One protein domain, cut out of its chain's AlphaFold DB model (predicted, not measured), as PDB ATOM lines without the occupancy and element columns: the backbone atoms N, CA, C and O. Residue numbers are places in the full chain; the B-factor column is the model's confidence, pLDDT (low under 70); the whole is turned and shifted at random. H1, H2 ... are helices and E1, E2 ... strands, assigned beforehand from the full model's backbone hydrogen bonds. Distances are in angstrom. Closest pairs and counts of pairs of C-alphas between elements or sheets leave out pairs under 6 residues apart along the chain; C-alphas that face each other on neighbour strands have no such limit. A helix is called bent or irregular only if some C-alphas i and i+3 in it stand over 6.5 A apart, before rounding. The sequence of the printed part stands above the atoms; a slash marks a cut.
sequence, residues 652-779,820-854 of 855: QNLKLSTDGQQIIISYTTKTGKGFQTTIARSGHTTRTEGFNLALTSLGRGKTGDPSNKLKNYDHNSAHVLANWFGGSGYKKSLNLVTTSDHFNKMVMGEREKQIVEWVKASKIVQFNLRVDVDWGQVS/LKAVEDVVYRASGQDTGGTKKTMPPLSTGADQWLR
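Overview. This is residues 652 to 779 and 820 to 854 of the 855 residues of an uncharacterized protein of Deinococcus sp. HMF7620 (UniProt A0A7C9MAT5). A twisted antiparallel sheet of seven strands forms a wall, with the long helix H1 packed along its two longest strands, E7 and E8. The small hairpin of E5 and E6 and the long loops before and within it, residues 694 to 714 and 720 to 735, cover the same side as H1, while the other face of the wall is bare. The 163 printed residues have nine named strands and two named helices, in the order E1 E2 E3 E4 E5 E6 H1 E7 E8 E9 H2, and the large sheet runs E1 E2 E3 E4 E7 E8 E9. The class is mixed, helices and strands; the whole is compact, with a radius of gyration of the C-alphas of 15.3 A, and spans 48 by 32 by 26 A.

Along the chain. E1 is residues 652 to 658, 19.0 A long, and begins at C-alpha 652, (163.602, 141.571, 162.821). E2 is residues 662 to 669, 22.5 A; E3 is 674 to 680, 20.7 A; E4 is 685 to 693, 20.2 A. E5, residues 715 to 719, is 13.1 A long and E6, residues 736 to 740, is 12.9 A. H1, residues 741 to 761, follows E6 directly; it begins at C-alpha 741, (138.755, 153.652, 171.022), and is 29.2 A long. It is neither bent nor irregular, but only just: C-alphas 745 and 748 are 6.3 A apart. E7 is residues 764 to 777, 37.6 A, and E8 is 821 to 834, 38.4 A. E9, residues 839 to 841, is 6.8 A long, and H2, residues 851 to 854, is 5.0 A long and ends at C-alpha 854, (130.135, 153.457, 160.666).

Arrangement. E1 to E4 form a meander, each strand the antiparallel neighbour of the one before. E1 is an edge strand; N 655 and O 666 of the hairpin E1 and E2 are 2.8 A apart, within hydrogen-bond range. So are N 665 and O 677 of the hairpin E2 and E3, at 2.8 A, and N 676 and O 689 of the hairpin E3 and E4, at 2.8 A. E4 and E7 are antiparallel at 178 degrees, with N 690 and O 769 at 2.9 A. E7 and E8 are antiparallel at 165 degrees, with N 770 and O 829 at 2.9 A. The hairpin E8 and E9 has N 832 and O 840 at 2.9 A, and E9 is the other edge strand. Beyond E9, residues 845 to 846 pair antiparallel with residues 827 to 828 of E8. H1 is on the sheet at a height of 9.5 A, over E7 and E8, and runs along the strands, at 25 degrees to E7 on the local plane; helices on one face of a sheet make two layers. The closest C-alphas of H1 and E8 are those of Ile 755 and Ala 830, 7.6 A apart. In the hairpin E5 and E6, N 718 and O 737 are 2.9 A apart. The closest C-alphas of E5 and H1 are those of Asn 716 and Asp 741, 5.1 A apart; those of E4 and E6 are Thr 685 and Val 737, 6.8 A apart. E4 and E5 are apart. H2 is on the same face of the sheet as H1, over E8. H1 and H2 only just touch, with 3 pairs of C-alphas within 8 A, made by residues 742 to 743 of H1 alone; the closest are Phe 743 and Trp 852, 7.6 A. In H1, 15 of 17 O i to N i+4 pairs are within hydrogen-bond range; H2 is too short for such a pair.

Size, cuts and confidence. The two C-alphas farthest apart are those of Asn 712 and Gly 836, 50.6 A. Residues 780 to 819 are not printed, and C-alphas 779 and 820 are 9.4 A apart across the cut. The links E4 to E5 and E5 to E6 are long. The mean pLDDT of the printed part is 77.8; 40 residues are under 70, among them residues 697 to 715.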
ATOM      1  N   GLN A 652     162.300 141.921 163.376       79.69
ATOM      2  CA  GLN A 652     163.602 141.571 162.821       79.69
ATOM      3  C   GLN A 652     163.387 140.804 161.510       79.69
ATOM      4  O   GLN A 652     162.328 140.206 161.305       79.69
ATOM      5  N   ASN A 653     164.399 140.787 160.640       80.00
ATOM      6  CA  ASN A 653     164.399 139.984 159.410       80.00
ATOM      7  C   ASN A 653     163.155 140.198 158.527       80.00
ATOM      8  O   ASN A 653     162.578 139.232 158.030       80.00
ATOM      9  N   LEU A 654     162.712 141.453 158.363       78.06
ATOM     10  CA  LEU A 654     161.545 141.762 157.536       78.06
ATOM     11  C   LEU A 654     161.808 141.355 156.081       78.06
ATOM     12  O   LEU A 654     162.753 141.836 155.458       78.06
ATOM     13  N   LYS A 655     160.940 140.502 155.540       72.12
ATOM     14  CA  LYS A 655     160.932 140.076 154.141       72.12
ATOM     15  C   LYS A 655     159.633 140.527 153.497       72.12
ATOM     16  O   LYS A 655     158.554 140.243 154.012       72.12
ATOM     17  N   LEU A 656     159.756 141.226 152.377       71.50
ATOM     18  CA  LEU A 656     158.631 141.663 151.565       71.50
ATOM     19  C   LEU A 656     158.440 140.677 150.409       71.50
ATOM     20  O   LEU A 656     159.397 140.375 149.699       71.50
ATOM     21  N   SER A 657     157.215 140.215 150.199       69.62
ATOM     22  CA  SER A 657     156.808 139.473 149.006       69.62
ATOM     23  C   SER A 657     155.458 139.985 148.497       69.62
ATOM     24  O   SER A 657     154.765 140.759 149.157       69.62
ATOM     25  N   THR A 658     155.103 139.615 147.272       62.84
ATOM     26  CA  THR A 658     153.838 139.986 146.632       62.84
ATOM     27  C   THR A 658     153.343 138.802 145.816       62.84
ATOM     28  O   THR A 658     154.152 138.101 145.211       62.84
ATOM     29  N   ASP A 659     152.032 138.576 145.803       62.47
ATOM     30  CA  ASP A 659     151.369 137.572 144.956       62.47
ATOM     31  C   ASP A 659     150.748 138.205 143.690       62.47
ATOM     32  O   ASP A 659     149.972 137.579 142.974       62.47
ATOM     33  N   GLY A 660     151.068 139.478 143.421       56.50
ATOM     34  CA  GLY A 660     150.503 140.266 142.325       56.50
ATOM     35  C   GLY A 660     149.213 141.010 142.692       56.50
ATOM     36  O   GLY A 660     148.907 142.024 142.060       56.50
ATOM     37  N   GLN A 661     148.492 140.608 143.742       55.41
ATOM     38  CA  GLN A 661     147.256 141.259 144.206       55.41
ATOM     39  C   GLN A 661     147.365 141.838 145.623       55.41
ATOM     40  O   GLN A 661     146.662 142.798 145.948       55.41
ATOM     41  N   GLN A 662     148.264 141.313 146.450       69.88
ATOM     42  CA  GLN A 662     148.473 141.686 147.843       69.88
ATOM     43  C   GLN A 662     149.966 141.797 148.158       69.88
ATOM     44  O   GLN A 662     150.809 141.125 147.566       69.88
ATOM     45  N   ILE A 663     150.286 142.656 149.122       71.38
ATOM     46  CA  ILE A 663     151.631 142.786 149.680       71.38
ATOM     47  C   ILE A 663     151.688 141.937 150.944       71.38
ATOM     48  O   ILE A 663     150.839 142.077 151.824       71.38
ATOM     49  N   ILE A 664     152.695 141.079 151.046       77.44
ATOM     50  CA  ILE A 664     152.916 140.188 152.179       77.44
ATOM     51  C   ILE A 664     154.231 140.587 152.850       77.44
ATOM     52  O   ILE A 664     155.266 140.723 152.201       77.44
ATOM     53  N   ILE A 665     154.195 140.784 154.165       78.88
ATOM     54  CA  ILE A 665     155.380 141.044 154.983       78.88
ATOM     55  C   ILE A 665     155.537 139.910 155.977       78.88
ATOM     56  O   ILE A 665     154.675 139.730 156.830       78.88
ATOM     57  N   SER A 666     156.659 139.202 155.928       82.62
ATOM     58  CA  SER A 666     157.028 138.213 156.942       82.62
ATOM     59  C   SER A 666     158.151 138.752 157.821       82.62
ATOM     60  O   SER A 666     159.083 139.378 157.321       82.62
ATOM     61  N   TYR A 667     158.087 138.521 159.130       83.75
ATOM     62  CA  TYR A 667     159.121 138.960 160.070       83.75
ATOM     63  C   TYR A 667     159.213 138.042 161.289       83.75
ATOM     64  O   TYR A 667     158.279 137.311 161.610       83.75
ATOM     65  N   THR A 668     160.334 138.107 162.005       87.38
ATOM     66  CA  THR A 668     160.500 137.465 163.317       87.38
ATOM     67  C   THR A 668     160.620 138.527 164.400       87.38
ATOM     68  O   THR A 668     161.162 139.595 164.155       87.38
ATOM     69  N   THR A 669     160.141 138.283 165.609       82.88
ATOM     70  CA  THR A 669     160.412 139.169 166.762       82.88
ATOM     71  C   THR A 669     161.760 138.827 167.407       82.88
ATOM     72  O   THR A 669     162.357 137.803 167.066       82.88
ATOM     73  N   LYS A 670     162.266 139.643 168.348       76.62
ATOM     74  CA  LYS A 670     163.525 139.326 169.062       76.62
ATOM     75  C   LYS A 670     163.449 138.025 169.863       76.62
ATOM     76  O   LYS A 670     164.473 137.395 170.087       76.62
ATOM     77  N   THR A 671     162.250 137.598 170.246       75.06
ATOM     78  CA  THR A 671     162.003 136.309 170.909       75.06
ATOM     79  C   THR A 671     161.921 135.131 169.923       75.06
ATOM     80  O   THR A 671     161.574 134.019 170.317       75.06
ATOM     81  N   GLY A 672     162.208 135.359 168.634       79.31
ATOM     82  CA  GLY A 672     162.250 134.330 167.590       79.31
ATOM     83  C   GLY A 672     160.882 133.900 167.055       79.31
ATOM     84  O   GLY A 672     160.809 132.980 166.244       79.31
ATOM     85  N   LYS A 673     159.784 134.545 167.473       85.31
ATOM     86  CA  LYS A 673     158.428 134.214 167.002       85.31
ATOM     87  C   LYS A 673     158.174 134.791 165.615       85.31
ATOM     88  O   LYS A 673     158.461 135.969 165.392       85.31
ATOM     89  N   GLY A 674     157.655 133.963 164.712       89.00
ATOM     90  CA  GLY A 674     157.388 134.323 163.320       89.00
ATOM     91  C   GLY A 674     156.004 134.935 163.133       89.00
ATOM     92  O   GLY A 674     155.036 134.491 163.747       89.00
ATOM     93  N   PHE A 675     155.916 135.929 162.257       91.44
ATOM     94  CA  PHE A 675     154.685 136.620 161.899       91.44
ATOM     95  C   PHE A 675     154.627 136.893 160.400       91.44
ATOM     96  O   PHE A 675     155.662 137.058 159.748       91.44
ATOM     97  N   GLN A 676     153.410 136.987 159.878       90.69
ATOM     98  CA  GLN A 676     153.130 137.389 158.510       90.69
ATOM     99  C   GLN A 676     151.937 138.346 158.472       90.69
ATOM    100  O   GLN A 676     150.894 138.064 159.048       90.69
ATOM    101  N   THR A 677     152.077 139.471 157.780       86.00
ATOM    102  CA  THR A 677     151.027 140.476 157.594       86.00
ATOM    103  C   THR A 677     150.726 140.620 156.109       86.00
ATOM    104  O   THR A 677     151.639 140.867 155.323       86.00
ATOM    105  N   THR A 678     149.454 140.535 155.726       82.50
ATOM    106  CA  THR A 678     148.990 140.739 154.348       82.50
ATOM    107  C   THR A 678     148.222 142.048 154.228       82.50
ATOM    108  O   THR A 678     147.411 142.403 155.088       82.50
ATOM    109  N   ILE A 679     148.487 142.777 153.149       74.19
ATOM    110  CA  ILE A 679     147.977 144.120 152.891       74.19
ATOM    111  C   ILE A 679     147.396 144.159 151.485       74.19
ATOM    112  O   ILE A 679     148.063 143.812 150.508       74.19
ATOM    113  N   ALA A 680     146.157 144.624 151.371       69.19
ATOM    114  CA  ALA A 680     145.527 144.851 150.078       69.19
ATOM    115  C   ALA A 680     146.185 146.023 149.330       69.19
ATOM    116  O   ALA A 680     146.735 146.934 149.950       69.19
ATOM    117  N   ARG A 681     146.024 146.097 148.000       61.84
ATOM    118  CA  ARG A 681     146.465 147.260 147.191       61.84
ATOM    119  C   ARG A 681     145.948 148.610 147.698       61.84
ATOM    120  O   ARG A 681     146.589 149.628 147.467       61.84
ATOM    121  N   SER A 682     144.824 148.629 148.421       58.19
ATOM    122  CA  SER A 682     144.311 149.838 149.076       58.19
ATOM    123  C   SER A 682     145.159 150.319 150.265       58.19
ATOM    124  O   SER A 682     144.822 151.330 150.868       58.19
ATOM    125  N   GLY A 683     146.222 149.603 150.642       63.53
ATOM    126  CA  GLY A 683     147.096 149.939 151.771       63.53
ATOM    127  C   GLY A 683     146.541 149.543 153.142       63.53
ATOM    128  O   GLY A 683     147.081 149.965 154.162       63.53
ATOM    129  N   HIS A 684     145.470 148.745 153.176       73.62
ATOM    130  CA  HIS A 684     144.824 148.276 154.403       73.62
ATOM    131  C   HIS A 684     145.269 146.849 154.735       73.62
ATOM    132  O   HIS A 684     145.257 145.986 153.854       73.62
ATOM    133  N   THR A 685     145.628 146.604 155.996       81.94
ATOM    134  CA  THR A 685     145.942 145.262 156.505       81.94
ATOM    135  C   THR A 685     144.687 144.399 156.479       81.94
ATOM    136  O   THR A 685     143.713 144.733 157.145       81.94
ATOM    137  N   THR A 686     144.705 143.312 155.714       85.31
ATOM    138  CA  THR A 686     143.582 142.367 155.574       85.31
ATOM    139  C   THR A 686     143.786 141.104 156.395       85.31
ATOM    140  O   THR A 686     142.821 140.429 156.743       85.31
ATOM    141  N   ARG A 687     145.038 140.770 156.723       89.81
ATOM    142  CA  ARG A 687     145.362 139.592 157.524       89.81
ATOM    143  C   ARG A 687     146.635 139.792 158.325       89.81
ATOM    144  O   ARG A 687     147.593 140.402 157.849       89.81
ATOM    145  N   THR A 688     146.675 139.235 159.527       91.56
ATOM    146  CA  THR A 688     147.923 139.019 160.260       91.56
ATOM    147  C   THR A 688     147.927 137.635 160.900       91.56
ATOM    148  O   THR A 688     146.955 137.221 161.527       91.56
ATOM    149  N   GLU A 689     149.030 136.920 160.731       93.50
ATOM    150  CA  GLU A 689     149.261 135.566 161.217       93.50
ATOM    151  C   GLU A 689     150.492 135.550 162.120       93.50
ATOM    152  O   GLU A 689     151.501 136.196 161.834       93.50
ATOM    153  N   GLY A 690     150.402 134.821 163.226       92.62
ATOM    154  CA  GLY A 690     151.522 134.538 164.108       92.62
ATOM    155  C   GLY A 690     151.689 133.034 164.288       92.62
ATOM    156  O   GLY A 690     150.705 132.305 164.441       92.62
ATOM    157  N   PHE A 691     152.942 132.587 164.268       91.44
ATOM    158  CA  PHE A 691     153.319 131.177 164.232       91.44
ATOM    159  C   PHE A 691     154.083 130.772 165.497       91.44
ATOM    160  O   PHE A 691     154.987 131.486 165.942       91.44
ATOM    161  N   ASN A 692     153.751 129.601 166.052       85.19
ATOM    162  CA  ASN A 692     154.371 129.024 167.254       85.19
ATOM    163  C   ASN A 692     154.374 129.988 168.456       85.19
ATOM    164  O   ASN A 692     155.365 130.118 169.189       85.19
ATOM    165  N   LEU A 693     153.264 130.703 168.632       87.69
ATOM    166  CA  LEU A 693     153.069 131.709 169.666       87.69
ATOM    167  C   LEU A 693     152.933 131.059 171.042       87.69
ATOM    168  O   LEU A 693     152.452 129.937 171.169       87.69
ATOM    169  N   ALA A 694     153.328 131.799 172.072       83.69
ATOM    170  CA  ALA A 694     153.079 131.467 173.468       83.69
ATOM    171  C   ALA A 694     152.418 132.673 174.139       83.69
ATOM    172  O   ALA A 694     152.675 133.814 173.742       83.69
ATOM    173  N   LEU A 695     151.573 132.427 175.144       82.81
ATOM    174  CA  LEU A 695     150.988 133.517 175.920       82.81
ATOM    175  C   LEU A 695     152.091 134.295 176.626       82.81
ATOM    176  O   LEU A 695     152.932 133.718 177.316       82.81
ATOM    177  N   THR A 696     152.059 135.610 176.474       75.44
ATOM    178  CA  THR A 696     152.920 136.502 177.242       75.44
ATOM    179  C   THR A 696     152.222 136.882 178.551       75.44
ATOM    180  O   THR A 696     150.998 136.796 178.682       75.44
ATOM    181  N   SER A 697     152.989 137.331 179.543       65.69
ATOM    182  CA  SER A 697     152.441 137.932 180.768       65.69
ATOM    183  C   SER A 697     151.914 139.359 180.549       65.69
ATOM    184  O   SER A 697     151.456 140.001 181.493       65.69
ATOM    185  N   LEU A 698     151.995 139.873 179.316       60.97
ATOM    186  CA  LEU A 698     151.729 141.264 178.985       60.97
ATOM    187  C   LEU A 698     150.309 141.437 178.450       60.97
ATOM    188  O   LEU A 698     149.864 140.716 177.560       60.97
ATOM    189  N   GLY A 699     149.621 142.453 178.972       62.72
ATOM    190  CA  GLY A 699     148.329 142.898 178.456       62.72
ATOM    191  C   GLY A 699     148.446 143.655 177.130       62.72
ATOM    192  O   GLY A 699     149.515 143.724 176.528       62.72
ATOM    193  N   ARG A 700     147.365 144.304 176.676       62.56
ATOM    194  CA  ARG A 700     147.419 145.157 175.471       62.56
ATOM    195  C   ARG A 700     148.393 146.322 175.685       62.56
ATOM    196  O   ARG A 700     148.225 147.103 176.617       62.56
ATOM    197  N   GLY A 701     149.407 146.435 174.826       58.06
ATOM    198  CA  GLY A 701     150.444 147.465 174.927       58.06
ATOM    199  C   GLY A 701     150.242 148.659 173.995       58.06
ATOM    200  O   GLY A 701     149.318 148.697 173.184       58.06
ATOM    201  N   LYS A 702     151.142 149.644 174.103       52.50
ATOM    202  CA  LYS A 702     151.160 150.830 173.235       52.50
ATOM    203  C   LYS A 702     151.620 150.489 171.813       52.50
ATOM    204  O   LYS A 702     152.589 149.759 171.633       52.50
ATOM    205  N   THR A 703     150.963 151.099 170.828       57.38
ATOM    206  CA  THR A 703     151.229 150.968 169.387       57.38
ATOM    207  C   THR A 703     151.701 152.275 168.770       57.38
ATOM    208  O   THR A 703     151.425 153.365 169.276       57.38
ATOM    209  N   GLY A 704     152.377 152.177 167.626       51.16
ATOM    210  CA  GLY A 704     152.490 153.301 166.701       51.16
ATOM    211  C   GLY A 704     151.151 153.636 166.029       51.16
ATOM    212  O   GLY A 704     150.190 152.877 166.082       51.16
ATOM    213  N   ASP A 705     151.082 154.780 165.352       67.25
ATOM    214  CA  ASP A 705     149.942 155.098 164.483       67.25
ATOM    215  C   ASP A 705     150.021 154.348 163.141       67.25
ATOM    216  O   ASP A 705     151.057 154.477 162.468       67.25
ATOM    217  N   PRO A 706     148.961 153.629 162.717       60.78
ATOM    218  CA  PRO A 706     148.883 153.066 161.374       60.78
ATOM    219  C   PRO A 706     148.848 154.182 160.320       60.78
ATOM    220  O   PRO A 706     148.512 155.334 160.609       60.78
ATOM    221  N   SER A 707     149.223 153.847 159.087       56.88
ATOM    222  CA  SER A 707     149.387 154.801 157.978       56.88
ATOM    223  C   SER A 707     148.100 155.547 157.609       56.88
ATOM    224  O   SER A 707     148.165 156.692 157.171       56.88
ATOM    225  N   ASN A 708     146.937 154.934 157.828       58.88
ATOM    226  CA  ASN A 708     145.618 155.468 157.484       58.88
ATOM    227  C   ASN A 708     144.913 156.212 158.638       58.88
ATOM    228  O   ASN A 708     143.752 156.604 158.506       58.88
ATOM    229  N   LYS A 709     145.587 156.430 159.774       64.06
ATOM    230  CA  LYS A 709     144.991 157.124 160.922       64.06
ATOM    231  C   LYS A 709     144.920 158.636 160.698       64.06
ATOM    232  O   LYS A 709     145.945 159.313 160.612       64.06
ATOM    233  N   LEU A 710     143.707 159.187 160.709       54.41
ATOM    234  CA  LEU A 710     143.468 160.629 160.700       54.41
ATOM    235  C   LEU A 710     143.576 161.207 162.119       54.41
ATOM    236  O   LEU A 710     142.987 160.697 163.072       54.41
ATOM    237  N   LYS A 711     144.334 162.298 162.275       46.31
ATOM    238  CA  LYS A 711     144.483 162.994 163.564       46.31
ATOM    239  C   LYS A 711     143.254 163.866 163.840       46.31
ATOM    240  O   LYS A 711     142.864 164.630 162.963       46.31
ATOM    241  N   ASN A 712     142.716 163.792 165.063       46.31
ATOM    242  CA  ASN A 712     141.525 164.516 165.555       46.31
ATOM    243  C   ASN A 712     140.154 163.972 165.085       46.31
ATOM    244  O   ASN A 712     139.204 164.742 164.989       46.31
ATOM    245  N   TYR A 713     140.047 162.669 164.793       47.88
ATOM    246  CA  TYR A 713     138.797 162.006 164.360       47.88
ATOM    247  C   TYR A 713     138.383 160.857 165.290       47.88
ATOM    248  O   TYR A 713     137.767 159.902 164.845       47.88
ATOM    249  N   ASP A 714     138.801 160.885 166.559       57.81
ATOM    250  CA  ASP A 714     138.576 159.791 167.524       57.81
ATOM    251  C   ASP A 714     139.071 158.404 167.061       57.81
ATOM    252  O   ASP A 714     138.682 157.361 167.588       57.81
ATOM    253  N   HIS A 715     140.000 158.388 166.100       66.81
ATOM    254  CA  HIS A 715     140.669 157.179 165.652       66.81
ATOM    255  C   HIS A 715     141.678 156.699 166.706       66.81
ATOM    256  O   HIS A 715     142.527 157.454 167.193       66.81
ATOM    257  N   ASN A 716     141.656 155.401 166.967       72.06
ATOM    258  CA  ASN A 716     142.602 154.653 167.771       72.06
ATOM    259  C   ASN A 716     143.484 153.743 166.901       72.06
ATOM    260  O   ASN A 716     143.151 153.405 165.766       72.06
ATOM    261  N   SER A 717     144.638 153.366 167.449       80.06
ATOM    262  CA  SER A 717     145.599 152.464 166.817       80.06
ATOM    263  C   SER A 717     145.468 151.078 167.444       80.06
ATOM    264  O   SER A 717     145.983 150.839 168.540       80.06
ATOM    265  N   ALA A 718     144.790 150.162 166.761       81.38
ATOM    266  CA  ALA A 718     144.619 148.792 167.227       81.38
ATOM    267  C   ALA A 718     145.753 147.892 166.742       81.38
ATOM    268  O   ALA A 718     146.161 147.965 165.585       81.38
ATOM    269  N   HIS A 719     146.223 147.018 167.630       82.56
ATOM    270  CA  HIS A 719     146.964 145.832 167.222       82.56
ATOM    271  C   HIS A 719     145.994 144.842 166.577       82.56
ATOM    272  O   HIS A 719     144.949 144.566 167.163       82.56
ATOM    273  N   VAL A 720     146.356 144.269 165.431       83.75
ATOM    274  CA  VAL A 720     145.607 143.131 164.873       83.75
ATOM    275  C   VAL A 720     145.910 141.872 165.698       83.75
ATOM    276  O   VAL A 720     145.005 141.225 166.219       83.75
ATOM    277  N   LEU A 721     147.197 141.597 165.932       86.81
ATOM    278  CA  LEU A 721     147.708 140.671 166.943       86.81
ATOM    279  C   LEU A 721     148.259 141.454 168.137       86.81
ATOM    280  O   LEU A 721     149.264 142.158 168.011       86.81
ATOM    281  N   ALA A 722     147.613 141.331 169.295       83.94
ATOM    282  CA  ALA A 722     148.002 142.027 170.517       83.94
ATOM    283  C   ALA A 722     149.257 141.438 171.191       83.94
ATOM    284  O   ALA A 722     149.656 140.296 170.950       83.94
ATOM    285  N   ASN A 723     149.838 142.209 172.115       80.75
ATOM    286  CA  ASN A 723     150.993 141.806 172.928       80.75
ATOM    287  C   ASN A 723     150.772 140.507 173.717       80.75
ATOM    288  O   ASN A 723     151.741 139.779 173.928       80.75
ATOM    289  N   TRP A 724     149.523 140.187 174.092       78.44
ATOM    290  CA  TRP A 724     149.139 138.905 174.706       78.44
ATOM    291  C   TRP A 724     149.693 137.697 173.939       78.44
ATOM    292  O   TRP A 724     150.028 136.673 174.529       78.44
ATOM    293  N   PHE A 725     149.810 137.840 172.617       86.81
ATOM    294  CA  PHE A 725     150.235 136.799 171.682       86.81
ATOM    295  C   PHE A 725     151.625 137.077 171.087       86.81
ATOM    296  O   PHE A 725     152.025 136.452 170.111       86.81
ATOM    297  N   GLY A 726     152.357 138.048 171.640       81.19
ATOM    298  CA  GLY A 726     153.669 138.472 171.149       81.19
ATOM    299  C   GLY A 726     153.639 139.333 169.883       81.19
ATOM    300  O   GLY A 726     154.675 139.511 169.241       81.19
ATOM    301  N   GLY A 727     152.467 139.854 169.508       83.62
ATOM    302  CA  GLY A 727     152.308 140.695 168.328       83.62
ATOM    303  C   GLY A 727     153.038 142.037 168.443       83.62
ATOM    304  O   GLY A 727     153.204 142.600 169.525       83.62
ATOM    305  N   SER A 728     153.498 142.553 167.302       80.38
ATOM    306  CA  SER A 728     154.343 143.745 167.256       80.38
ATOM    307  C   SER A 728     153.533 145.033 167.106       80.38
ATOM    308  O   SER A 728     152.788 145.176 166.136       80.38
ATOM    309  N   GLY A 729     153.753 146.000 168.003       73.44
ATOM    310  CA  GLY A 729     153.152 147.342 167.953       73.44
ATOM    311  C   GLY A 729     153.909 148.379 167.118       73.44
ATOM    312  O   GLY A 729     153.547 149.558 167.112       73.44
ATOM    313  N   TYR A 730     154.981 147.974 166.433       73.50
ATOM    314  CA  TYR A 730     155.816 148.864 165.626       73.50
ATOM    315  C   TYR A 730     155.215 149.079 164.238       73.50
ATOM    316  O   TYR A 730     154.841 148.127 163.576       73.50
ATOM    317  N   LYS A 731     155.231 150.312 163.715       72.94
ATOM    318  CA  LYS A 731     154.676 150.609 162.376       72.94
ATOM    319  C   LYS A 731     155.234 149.719 161.259       72.94
ATOM    320  O   LYS A 731     154.498 149.355 160.353       72.94
ATOM    321  N   LYS A 732     156.516 149.344 161.350       72.19
ATOM    322  CA  LYS A 732     157.196 148.472 160.379       72.19
ATOM    323  C   LYS A 732     156.625 147.045 160.299       72.19
ATOM    324  O   LYS A 732     156.843 146.395 159.290       72.19
ATOM    325  N   SER A 733     155.893 146.563 161.310       72.12
ATOM    326  CA  SER A 733     155.251 145.235 161.270       72.12
ATOM    327  C   SER A 733     153.939 145.213 160.478       72.12
ATOM    328  O   SER A 733     153.449 144.138 160.135       72.12
ATOM    329  N   LEU A 734     153.343 146.390 160.239       77.19
ATOM    330  CA  LEU A 734     152.029 146.583 159.607       77.19
ATOM    331  C   LEU A 734     150.873 145.805 160.279       77.19
ATOM    332  O   LEU A 734     149.763 145.743 159.759       77.19
ATOM    333  N   ASN A 735     151.101 145.319 161.503       83.31
ATOM    334  CA  ASN A 735     150.143 144.672 162.404       83.31
ATOM    335  C   ASN A 735     149.214 145.698 163.100       83.31
ATOM    336  O   ASN A 735     148.793 145.518 164.244       83.31
ATOM    337  N   LEU A 736     148.954 146.837 162.450       82.88
ATOM    338  CA  LEU A 736     148.241 147.972 163.030       82.88
ATOM    339  C   LEU A 736     147.082 148.392 162.134       82.88
ATOM    340  O   LEU A 736     147.277 148.625 160.942       82.88
ATOM    341  N   VAL A 737     145.902 148.569 162.724       80.38
ATOM    342  CA  VAL A 737     144.699 149.040 162.024       80.38
ATOM    343  C   VAL A 737     144.052 150.214 162.747       80.38
ATOM    344  O   VAL A 737     144.170 150.378 163.964       80.38
ATOM    345  N   THR A 738     143.395 151.072 161.971       81.12
ATOM    346  CA  THR A 738     142.630 152.211 162.485       81.12
ATOM    347  C   THR A 738     141.239 151.742 162.902       81.12
ATOM    348  O   THR A 738     140.531 151.160 162.090       81.12
ATOM    349  N   THR A 739     140.859 152.003 164.151       77.12
ATOM    350  CA  THR A 739     139.567 151.618 164.768       77.12
ATOM    351  C   THR A 739     139.107 152.713 165.729       77.12
ATOM    352  O   THR A 739     139.876 153.628 166.010       77.12
ATOM    353  N   SER A 740     137.892 152.658 166.268       75.56
ATOM    354  CA  SER A 740     137.478 153.502 167.391       75.56
ATOM    355  C   SER A 740     138.122 153.047 168.709       75.56
ATOM    356  O   SER A 740     138.477 151.881 168.898       75.56
ATOM    357  N   ASP A 741     138.251 153.966 169.674       72.62
ATOM    358  CA  ASP A 741     138.755 153.652 171.022       72.62
ATOM    359  C   ASP A 741     137.949 152.527 171.696       72.62
ATOM    360  O   ASP A 741     138.534 151.661 172.354       72.62
ATOM    361  N   HIS A 742     136.623 152.530 171.520       77.62
ATOM    362  CA  HIS A 742     135.739 151.513 172.082       77.62
ATOM    363  C   HIS A 742     135.929 150.163 171.393       77.62
ATOM    364  O   HIS A 742     136.152 149.164 172.077       77.62
ATOM    365  N   PHE A 743     135.863 150.127 170.058       79.31
ATOM    366  CA  PHE A 743     136.002 148.885 169.305       79.31
ATOM    367  C   PHE A 743     137.348 148.225 169.585       79.31
ATOM    368  O   PHE A 743     137.408 147.038 169.904       79.31
ATOM    369  N   ASN A 744     138.417 149.026 169.612       83.75
ATOM    370  CA  ASN A 744     139.725 148.536 169.996       83.75
ATOM    371  C   ASN A 744     139.709 147.975 171.426       83.75
ATOM    372  O   ASN A 744     140.010 146.807 171.640       83.75
ATOM    373  N   LYS A 745     139.427 148.800 172.442       80.00
ATOM    374  CA  LYS A 745     139.706 148.441 173.846       80.00
ATOM    375  C   LYS A 745     138.704 147.460 174.450       80.00
ATOM    376  O   LYS A 745     139.100 146.682 175.314       80.00
ATOM    377  N   MET A 746     137.447 147.516 174.018       78.62
ATOM    378  CA  MET A 746     136.359 146.719 174.581       78.62
ATOM    379  C   MET A 746     136.058 145.514 173.697       78.62
ATOM    380  O   MET A 746     136.233 144.392 174.154       78.62
ATOM    381  N   VAL A 747     135.693 145.733 172.430       83.75
ATOM    382  CA  VAL A 747     135.203 144.661 171.545       83.75
ATOM    383  C   VAL A 747     136.324 143.691 171.165       83.75
ATOM    384  O   VAL A 747     136.241 142.503 171.469       83.75
ATOM    385  N   MET A 748     137.418 144.186 170.574       84.31
ATOM    386  CA  MET A 748     138.582 143.340 170.271       84.31
ATOM    387  C   MET A 748     139.217 142.803 171.561       84.31
ATOM    388  O   MET A 748     139.561 141.628 171.647       84.31
ATOM    389  N   GLY A 749     139.314 143.644 172.598       83.81
ATOM    390  CA  GLY A 749     139.876 143.255 173.893       83.81
ATOM    391  C   GLY A 749     139.137 142.098 174.578       83.81
ATOM    392  O   GLY A 749     139.769 141.294 175.258       83.81
ATOM    393  N   GLU A 750     137.820 141.983 174.404       85.69
ATOM    394  CA  GLU A 750     137.031 140.861 174.922       85.69
ATOM    395  C   GLU A 750     137.308 139.562 174.156       85.69
ATOM    396  O   GLU A 750     137.541 138.526 174.779       85.69
ATOM    397  N   ARG A 751     137.387 139.614 172.818       89.19
ATOM    398  CA  ARG A 751     137.754 138.443 172.000       89.19
ATOM    399  C   ARG A 751     139.165 137.955 172.303       89.19
ATOM    400  O   ARG A 751     139.391 136.758 172.442       89.19
ATOM    401  N   GLU A 752     140.104 138.878 172.491       87.75
ATOM    402  CA  GLU A 752     141.471 138.551 172.899       87.75
ATOM    403  C   GLU A 752     141.508 137.815 174.251       87.75
ATOM    404  O   GLU A 752     142.240 136.838 174.391       87.75
ATOM    405  N   LYS A 753     140.688 138.222 175.233       88.38
ATOM    406  CA  LYS A 753     140.576 137.513 176.523       88.38
ATOM    407  C   LYS A 753     140.017 136.100 176.362       88.38
ATOM    408  O   LYS A 753     140.565 135.183 176.965       88.38
ATOM    409  N   GLN A 754     139.005 135.911 175.512       90.00
ATOM    410  CA  GLN A 754     138.441 134.585 175.219       90.00
ATOM    411  C   GLN A 754     139.501 133.638 174.629       90.00
ATOM    412  O   GLN A 754     139.570 132.472 175.008       90.00
ATOM    413  N   ILE A 755     140.394 134.147 173.771       88.88
ATOM    414  CA  ILE A 755     141.530 133.370 173.246       88.88
ATOM    415  C   ILE A 755     142.501 132.993 174.372       88.88
ATOM    416  O   ILE A 755     142.934 131.844 174.452       88.88
ATOM    417  N   VAL A 756     142.839 133.936 175.260       88.19
ATOM    418  CA  VAL A 756     143.721 133.677 176.413       88.19
ATOM    419  C   VAL A 756     143.129 132.601 177.328       88.19
ATOM    420  O   VAL A 756     143.848 131.703 177.768       88.19
ATOM    421  N   GLU A 757     141.831 132.678 177.607       90.31
ATOM    422  CA  GLU A 757     141.106 131.689 178.406       90.31
ATOM    423  C   GLU A 757     141.094 130.318 177.727       90.31
ATOM    424  O   GLU A 757     141.419 129.324 178.375       90.31
ATOM    425  N   TRP A 758     140.830 130.261 176.419       92.44
ATOM    426  CA  TRP A 758     140.868 129.019 175.645       92.44
ATOM    427  C   TRP A 758     142.252 128.354 175.667       92.44
ATOM    428  O   TRP A 758     142.338 127.148 175.918       92.44
ATOM    429  N   VAL A 759     143.335 129.118 175.466       89.25
ATOM    430  CA  VAL A 759     144.714 128.598 175.512       89.25
ATOM    431  C   VAL A 759     145.036 128.021 176.894       89.25
ATOM    432  O   VAL A 759     145.585 126.921 176.986       89.25
ATOM    433  N   LYS A 760     144.654 128.726 177.968       89.56
ATOM    434  CA  LYS A 760     144.869 128.273 179.352       89.56
ATOM    435  C   LYS A 760     144.055 127.022 179.682       89.56
ATOM    436  O   LYS A 760     144.617 126.055 180.187       89.56
ATOM    437  N   ALA A 761     142.757 127.027 179.377       88.44
ATOM    438  CA  ALA A 761     141.855 125.909 179.657       88.44
ATOM    439  C   ALA A 761     142.251 124.646 178.879       88.44
ATOM    440  O   ALA A 761     142.216 123.543 179.418       88.44
ATOM    441  N   SER A 762     142.699 124.820 177.635       87.62
ATOM    442  CA  SER A 762     143.135 123.726 176.764       87.62
ATOM    443  C   SER A 762     144.584 123.285 177.013       87.62
ATOM    444  O   SER A 762     145.062 122.401 176.307       87.62
ATOM    445  N   LYS A 763     145.291 123.891 177.983       86.62
ATOM    446  CA  LYS A 763     146.706 123.616 178.312       86.62
ATOM    447  C   LYS A 763     147.629 123.654 177.084       86.62
ATOM    448  O   LYS A 763     148.530 122.829 176.938       86.62
ATOM    449  N   ILE A 764     147.383 124.604 176.185       86.25
ATOM    450  CA  ILE A 764     148.124 124.731 174.930       86.25
ATOM    451  C   ILE A 764     149.465 125.417 175.194       86.25
ATOM    452  O   ILE A 764     149.513 126.517 175.744       86.25
ATOM    453  N   VAL A 765     150.557 124.771 174.776       78.88
ATOM    454  CA  VAL A 765     151.927 125.279 174.982       78.88
ATOM    455  C   VAL A 765     152.346 126.212 173.847       78.88
ATOM    456  O   VAL A 765     152.970 127.247 174.084       78.88
ATOM    457  N   GLN A 766     151.984 125.860 172.610       85.69
ATOM    458  CA  GLN A 766     152.212 126.675 171.420       85.69
ATOM    459  C   GLN A 766     150.976 126.678 170.523       85.69
ATOM    460  O   GLN A 766     150.316 125.650 170.345       85.69
ATOM    461  N   PHE A 767     150.670 127.834 169.937       90.50
ATOM    462  CA  PHE A 767     149.538 127.991 169.029       90.50
ATOM    463  C   PHE A 767     149.860 128.910 167.857       90.50
ATOM    464  O   PHE A 767     150.728 129.776 167.931       90.50
ATOM    465  N   ASN A 768     149.111 128.731 166.778       91.69
ATOM    466  CA  ASN A 768     149.048 129.657 165.664       91.69
ATOM    467  C   ASN A 768     147.778 130.490 165.803       91.69
ATOM    468  O   ASN A 768     146.715 129.963 166.155       91.69
ATOM    469  N   LEU A 769     147.894 131.780 165.516       93.50
ATOM    470  CA  LEU A 769     146.769 132.703 165.525       93.50
ATOM    471  C   LEU A 769     146.738 133.455 164.207       93.50
ATOM    472  O   LEU A 769     147.694 134.137 163.848       93.50
ATOM    473  N   ARG A 770     145.611 133.336 163.517       93.81
ATOM    474  CA  ARG A 770     145.300 134.089 162.316       93.81
ATOM    475  C   ARG A 770     144.171 135.052 162.618       93.81
ATOM    476  O   ARG A 770     143.161 134.669 163.204       93.81
ATOM    477  N   VAL A 771     144.349 136.292 162.196       92.06
ATOM    478  CA  VAL A 771     143.359 137.348 162.339       92.06
ATOM    479  C   VAL A 771     143.108 137.935 160.966       92.06
ATOM    480  O   VAL A 771     144.020 138.471 160.338       92.06
ATOM    481  N   ASP A 772     141.882 137.794 160.487       89.62
ATOM    482  CA  ASP A 772     141.425 138.402 159.243       89.62
ATOM    483  C   ASP A 772     140.667 139.690 159.588       89.62
ATOM    484  O   ASP A 772     139.846 139.698 160.504       89.62
ATOM    485  N   VAL A 773     140.967 140.775 158.878       87.69
ATOM    486  CA  VAL A 773     140.314 142.078 159.041       87.69
ATOM    487  C   VAL A 773     139.536 142.368 157.772       87.69
ATOM    488  O   VAL A 773     140.132 142.563 156.707       87.69
ATOM    489  N   ASP A 774     138.216 142.407 157.903       84.50
ATOM    490  CA  ASP A 774     137.336 142.825 156.827       84.50
ATOM    491  C   ASP A 774     137.117 144.335 156.879       84.50
ATOM    492  O   ASP A 774     136.963 144.941 157.946       84.50
ATOM    493  N   TRP A 775     137.131 144.953 155.707       75.56
ATOM    494  CA  TRP A 775     137.039 146.392 155.552       75.56
ATOM    495  C   TRP A 775     135.815 146.741 154.728       75.56
ATOM    496  O   TRP A 775     135.818 146.597 153.503       75.56
ATOM    497  N   GLY A 776     134.829 147.325 155.392       64.19
ATOM    498  CA  GLY A 776     133.648 147.848 154.736       64.19
ATOM    499  C   GLY A 776     133.880 149.144 154.018       64.19
ATOM    500  O   GLY A 776     134.701 149.958 154.437       64.19
ATOM    501  N   GLN A 777     133.077 149.391 152.992       58.62
ATOM    502  CA  GLN A 777     132.784 150.762 152.602       58.62
ATOM    503  C   GLN A 777     131.731 151.300 153.569       58.62
ATOM    504  O   GLN A 777     130.673 150.698 153.745       58.62
ATOM    505  N   VAL A 778     132.013 152.424 154.229       54.53
ATOM    506  CA  VAL A 778     130.964 153.144 154.956       54.53
ATOM    507  C   VAL A 778     129.890 153.525 153.933       54.53
ATOM    508  O   VAL A 778     130.188 154.236 152.975       54.53
ATOM    509  N   SER A 779     128.668 153.005 154.102       49.97
ATOM    510  CA  SER A 779     127.548 153.311 153.208       49.97
ATOM    511  C   SER A 779     127.278 154.809 153.258       49.97
ATOM    512  O   SER A 779     126.856 155.342 154.289       49.97
ATOM    513  N   LEU A 820     136.191 156.131 153.431       53.38
ATOM    514  CA  LEU A 820     136.497 155.742 154.801       53.38
ATOM    515  C   LEU A 820     136.152 154.262 154.869       53.38
ATOM    516  O   LEU A 820     134.983 153.889 154.846       53.38
ATOM    517  N   LYS A 821     137.181 153.415 154.865       59.69
ATOM    518  CA  LYS A 821     136.984 152.011 155.177       59.69
ATOM    519  C   LYS A 821     136.967 151.869 156.689       59.69
ATOM    520  O   LYS A 821     137.973 152.155 157.338       59.69
ATOM    521  N   ALA A 822     135.824 151.478 157.232       69.38
ATOM    522  CA  ALA A 822     135.698 151.085 158.629       69.38
ATOM    523  C   ALA A 822     135.894 149.571 158.732       69.38
ATOM    524  O   ALA A 822     135.634 148.839 157.775       69.38
ATOM    525  N   VAL A 823     136.364 149.103 159.884       75.75
ATOM    526  CA  VAL A 823     136.461 147.664 160.136       75.75
ATOM    527  C   VAL A 823     135.046 147.086 160.178       75.75
ATOM    528  O   VAL A 823     134.217 147.521 160.978       75.75
ATOM    529  N   GLU A 824     134.762 146.144 159.284       81.06
ATOM    530  CA  GLU A 824     133.485 145.424 159.221       81.06
ATOM    531  C   GLU A 824     133.477 144.180 160.076       81.06
ATOM    532  O   GLU A 824     132.450 143.845 160.664       81.06
ATOM    533  N   ASP A 825     134.628 143.533 160.170       84.75
ATOM    534  CA  ASP A 825     134.833 142.461 161.113       84.75
ATOM    535  C   ASP A 825     136.321 142.258 161.382       84.75
ATOM    536  O   ASP A 825     137.184 142.559 160.554       84.75
ATOM    537  N   VAL A 826     136.612 141.707 162.550       88.88
ATOM    538  CA  VAL A 826     137.891 141.101 162.884       88.88
ATOM    539  C   VAL A 826     137.598 139.678 163.319       88.88
ATOM    540  O   VAL A 826     136.981 139.439 164.359       88.88
ATOM    541  N   VAL A 827     138.055 138.721 162.518       92.75
ATOM    542  CA  VAL A 827     137.826 137.299 162.767       92.75
ATOM    543  C   VAL A 827     139.114 136.651 163.243       92.75
ATOM    544  O   VAL A 827     140.078 136.528 162.488       92.75
ATOM    545  N   TYR A 828     139.108 136.189 164.488       92.38
ATOM    546  CA  TYR A 828     140.211 135.453 165.097       92.38
ATOM    547  C   TYR A 828     140.021 133.948 164.898       92.38
ATOM    548  O   TYR A 828     138.974 133.391 165.232       92.38
ATOM    549  N   ARG A 829     141.056 133.272 164.401       94.00
ATOM    550  CA  ARG A 829     141.125 131.814 164.240       94.00
ATOM    551  C   ARG A 829     142.391 131.302 164.909       94.00
ATOM    552  O   ARG A 829     143.493 131.665 164.502       94.00
ATOM    553  N   ALA A 830     142.236 130.461 165.926       92.44
ATOM    554  CA  ALA A 830     143.355 129.921 166.692       92.44
ATOM    555  C   ALA A 830     143.392 128.393 166.613       92.44
ATOM    556  O   ALA A 830     142.358 127.726 166.689       92.44
ATOM    557  N   SER A 831     144.593 127.832 166.501       92.31
ATOM    558  CA  SER A 831     144.816 126.388 166.597       92.31
ATOM    559  C   SER A 831     146.142 126.111 167.289       92.31
ATOM    560  O   SER A 831     147.125 126.783 166.993       92.31
ATOM    561  N   GLY A 832     146.196 125.119 168.166       90.19
ATOM    562  CA  GLY A 832     147.409 124.760 168.896       90.19
ATOM    563  C   GLY A 832     147.427 123.294 169.292       90.19
ATOM    564  O   GLY A 832     146.533 122.534 168.918       90.19
ATOM    565  N   GLN A 833     148.454 122.899 170.032       86.50
ATOM    566  CA  GLN A 833     148.583 121.551 170.586       86.50
ATOM    567  C   GLN A 833     148.674 121.633 172.109       86.50
ATOM    568  O   GLN A 833     149.342 122.523 172.648       86.50
ATOM    569  N   ASP A 834     147.978 120.728 172.795       83.25
ATOM    570  CA  ASP A 834     148.140 120.564 174.239       83.25
ATOM    571  C   ASP A 834     149.457 119.850 174.584       83.25
ATOM    572  O   ASP A 834     150.212 119.419 173.709       83.25
ATOM    573  N   THR A 835     149.758 119.730 175.877       75.44
ATOM    574  CA  THR A 835     150.976 119.066 176.373       75.44
ATOM    575  C   THR A 835     151.103 117.598 175.951       75.44
ATOM    576  O   THR A 835     152.196 117.049 176.038       75.44
ATOM    577  N   GLY A 836     150.011 116.957 175.518       76.81
ATOM    578  CA  GLY A 836     149.991 115.583 175.013       76.81
ATOM    579  C   GLY A 836     150.064 115.480 173.486       76.81
ATOM    580  O   GLY A 836     149.915 114.385 172.954       76.81
ATOM    581  N   GLY A 837     150.252 116.595 172.769       77.19
ATOM    582  CA  GLY A 837     150.320 116.630 171.304       77.19
ATOM    583  C   GLY A 837     148.957 116.597 170.603       77.19
ATOM    584  O   GLY A 837     148.900 116.560 169.372       77.19
ATOM    585  N   THR A 838     147.841 116.651 171.339       84.88
ATOM    586  CA  THR A 838     146.509 116.649 170.722       84.88
ATOM    587  C   THR A 838     146.202 118.026 170.147       84.88
ATOM    588  O   THR A 838     146.235 119.042 170.847       84.88
ATOM    589  N   LYS A 839     145.857 118.072 168.856       86.75
ATOM    590  CA  LYS A 839     145.493 119.317 168.173       86.75
ATOM    591  C   LYS A 839     144.153 119.847 168.691       86.75
ATOM    592  O   LYS A 839     143.147 119.142 168.696       86.75
ATOM    593  N   LYS A 840     144.128 121.120 169.075       89.12
ATOM    594  CA  LYS A 840     142.938 121.866 169.492       89.12
ATOM    595  C   LYS A 840     142.725 123.033 168.537       89.12
ATOM    596  O   LYS A 840     143.669 123.751 168.209       89.12
ATOM    597  N   THR A 841     141.483 123.245 168.118       90.69
ATOM    598  CA  THR A 841     141.102 124.376 167.263       90.69
ATOM    599  C   THR A 841     139.977 125.139 167.937       90.69
ATOM    600  O   THR A 841     139.024 124.533 168.423       90.69
ATOM    601  N   MET A 842     140.102 126.459 167.989       90.19
ATOM    602  CA  MET A 842     139.070 127.334 168.524       90.19
ATOM    603  C   MET A 842     138.056 127.660 167.419       90.19
ATOM    604  O   MET A 842     138.475 127.957 166.294       90.19
ATOM    605  N   PRO A 843     136.743 127.657 167.711       88.06
ATOM    606  CA  PRO A 843     135.757 128.238 166.808       88.06
ATOM    607  C   PRO A 843     136.133 129.688 166.450       88.06
ATOM    608  O   PRO A 843     136.656 130.400 167.313       88.06
ATOM    609  N   PRO A 844     135.896 130.151 165.207       89.75
ATOM    610  CA  PRO A 844     136.203 131.524 164.829       89.75
ATOM    611  C   PRO A 844     135.482 132.533 165.730       89.75
ATOM    612  O   PRO A 844     134.272 132.433 165.928       89.75
ATOM    613  N   LEU A 845     136.214 133.520 166.247       90.62
ATOM    614  CA  LEU A 845     135.642 134.609 167.038       90.62
ATOM    615  C   LEU A 845     135.558 135.868 166.182       90.62
ATOM    616  O   LEU A 845     136.584 136.414 165.791       90.62
ATOM    617  N   SER A 846     134.336 136.321 165.920       90.44
ATOM    618  CA  SER A 846     134.039 137.560 165.196       90.44
ATOM    619  C   SER A 846     133.813 138.716 166.176       90.44
ATOM    620  O   SER A 846     133.208 138.553 167.246       90.44
ATOM    621  N   THR A 847     134.317 139.899 165.838       85.81
ATOM    622  CA  THR A 847     134.051 141.134 166.591       85.81
ATOM    623  C   THR A 847     132.798 141.849 166.101       85.81
ATOM    624  O   THR A 847     132.255 142.674 166.834       85.81
ATOM    625  N   GLY A 848     132.344 141.553 164.882       84.75
ATOM    626  CA  GLY A 848     131.398 142.385 164.153       84.75
ATOM    627  C   GLY A 848     132.009 143.737 163.777       84.75
ATOM    628  O   GLY A 848     133.207 143.976 163.958       84.75
ATOM    629  N   ALA A 849     131.164 144.631 163.264       78.94
ATOM    630  CA  ALA A 849     131.609 145.906 162.717       78.94
ATOM    631  C   ALA A 849     131.922 146.951 163.790       78.94
ATOM    632  O   ALA A 849     131.255 147.028 164.827       78.94
ATOM    633  N   ASP A 850     132.870 147.837 163.487       77.62
ATOM    634  CA  ASP A 850     133.118 149.049 164.260       77.62
ATOM    635  C   ASP A 850     131.972 150.043 164.044       77.62
ATOM    636  O   ASP A 850     132.013 150.927 163.186       77.62
ATOM    637  N   GLN A 851     130.909 149.867 164.832       68.69
ATOM    638  CA  GLN A 851     129.692 150.670 164.735       68.69
ATOM    639  C   GLN A 851     129.966 152.167 164.936       68.69
ATOM    640  O   GLN A 851     129.248 152.981 164.369       68.69
ATOM    641  N   TRP A 852     131.014 152.533 165.683       61.88
ATOM    642  CA  TRP A 852     131.360 153.928 165.976       61.88
ATOM    643  C   TRP A 852     131.989 154.673 164.806       61.88
ATOM    644  O   TRP A 852     131.843 155.886 164.733       61.88
ATOM    645  N   LEU A 853     132.711 153.976 163.926       58.50
ATOM    646  CA  LEU A 853     133.243 154.569 162.695       58.50
ATOM    647  C   LEU A 853     132.287 154.405 161.501       58.50
ATOM    648  O   LEU A 853     132.538 154.980 160.444       58.50
ATOM    649  N   ARG A 854     131.209 153.619 161.659       55.09
ATOM    650  CA  ARG A 854     130.135 153.457 160.666       55.09
ATOM    651  C   ARG A 854     129.020 154.506 160.781       55.09
ATOM    652  O   ARG A 854     128.410 154.812 159.762       55.09
TER     653      ARG A 854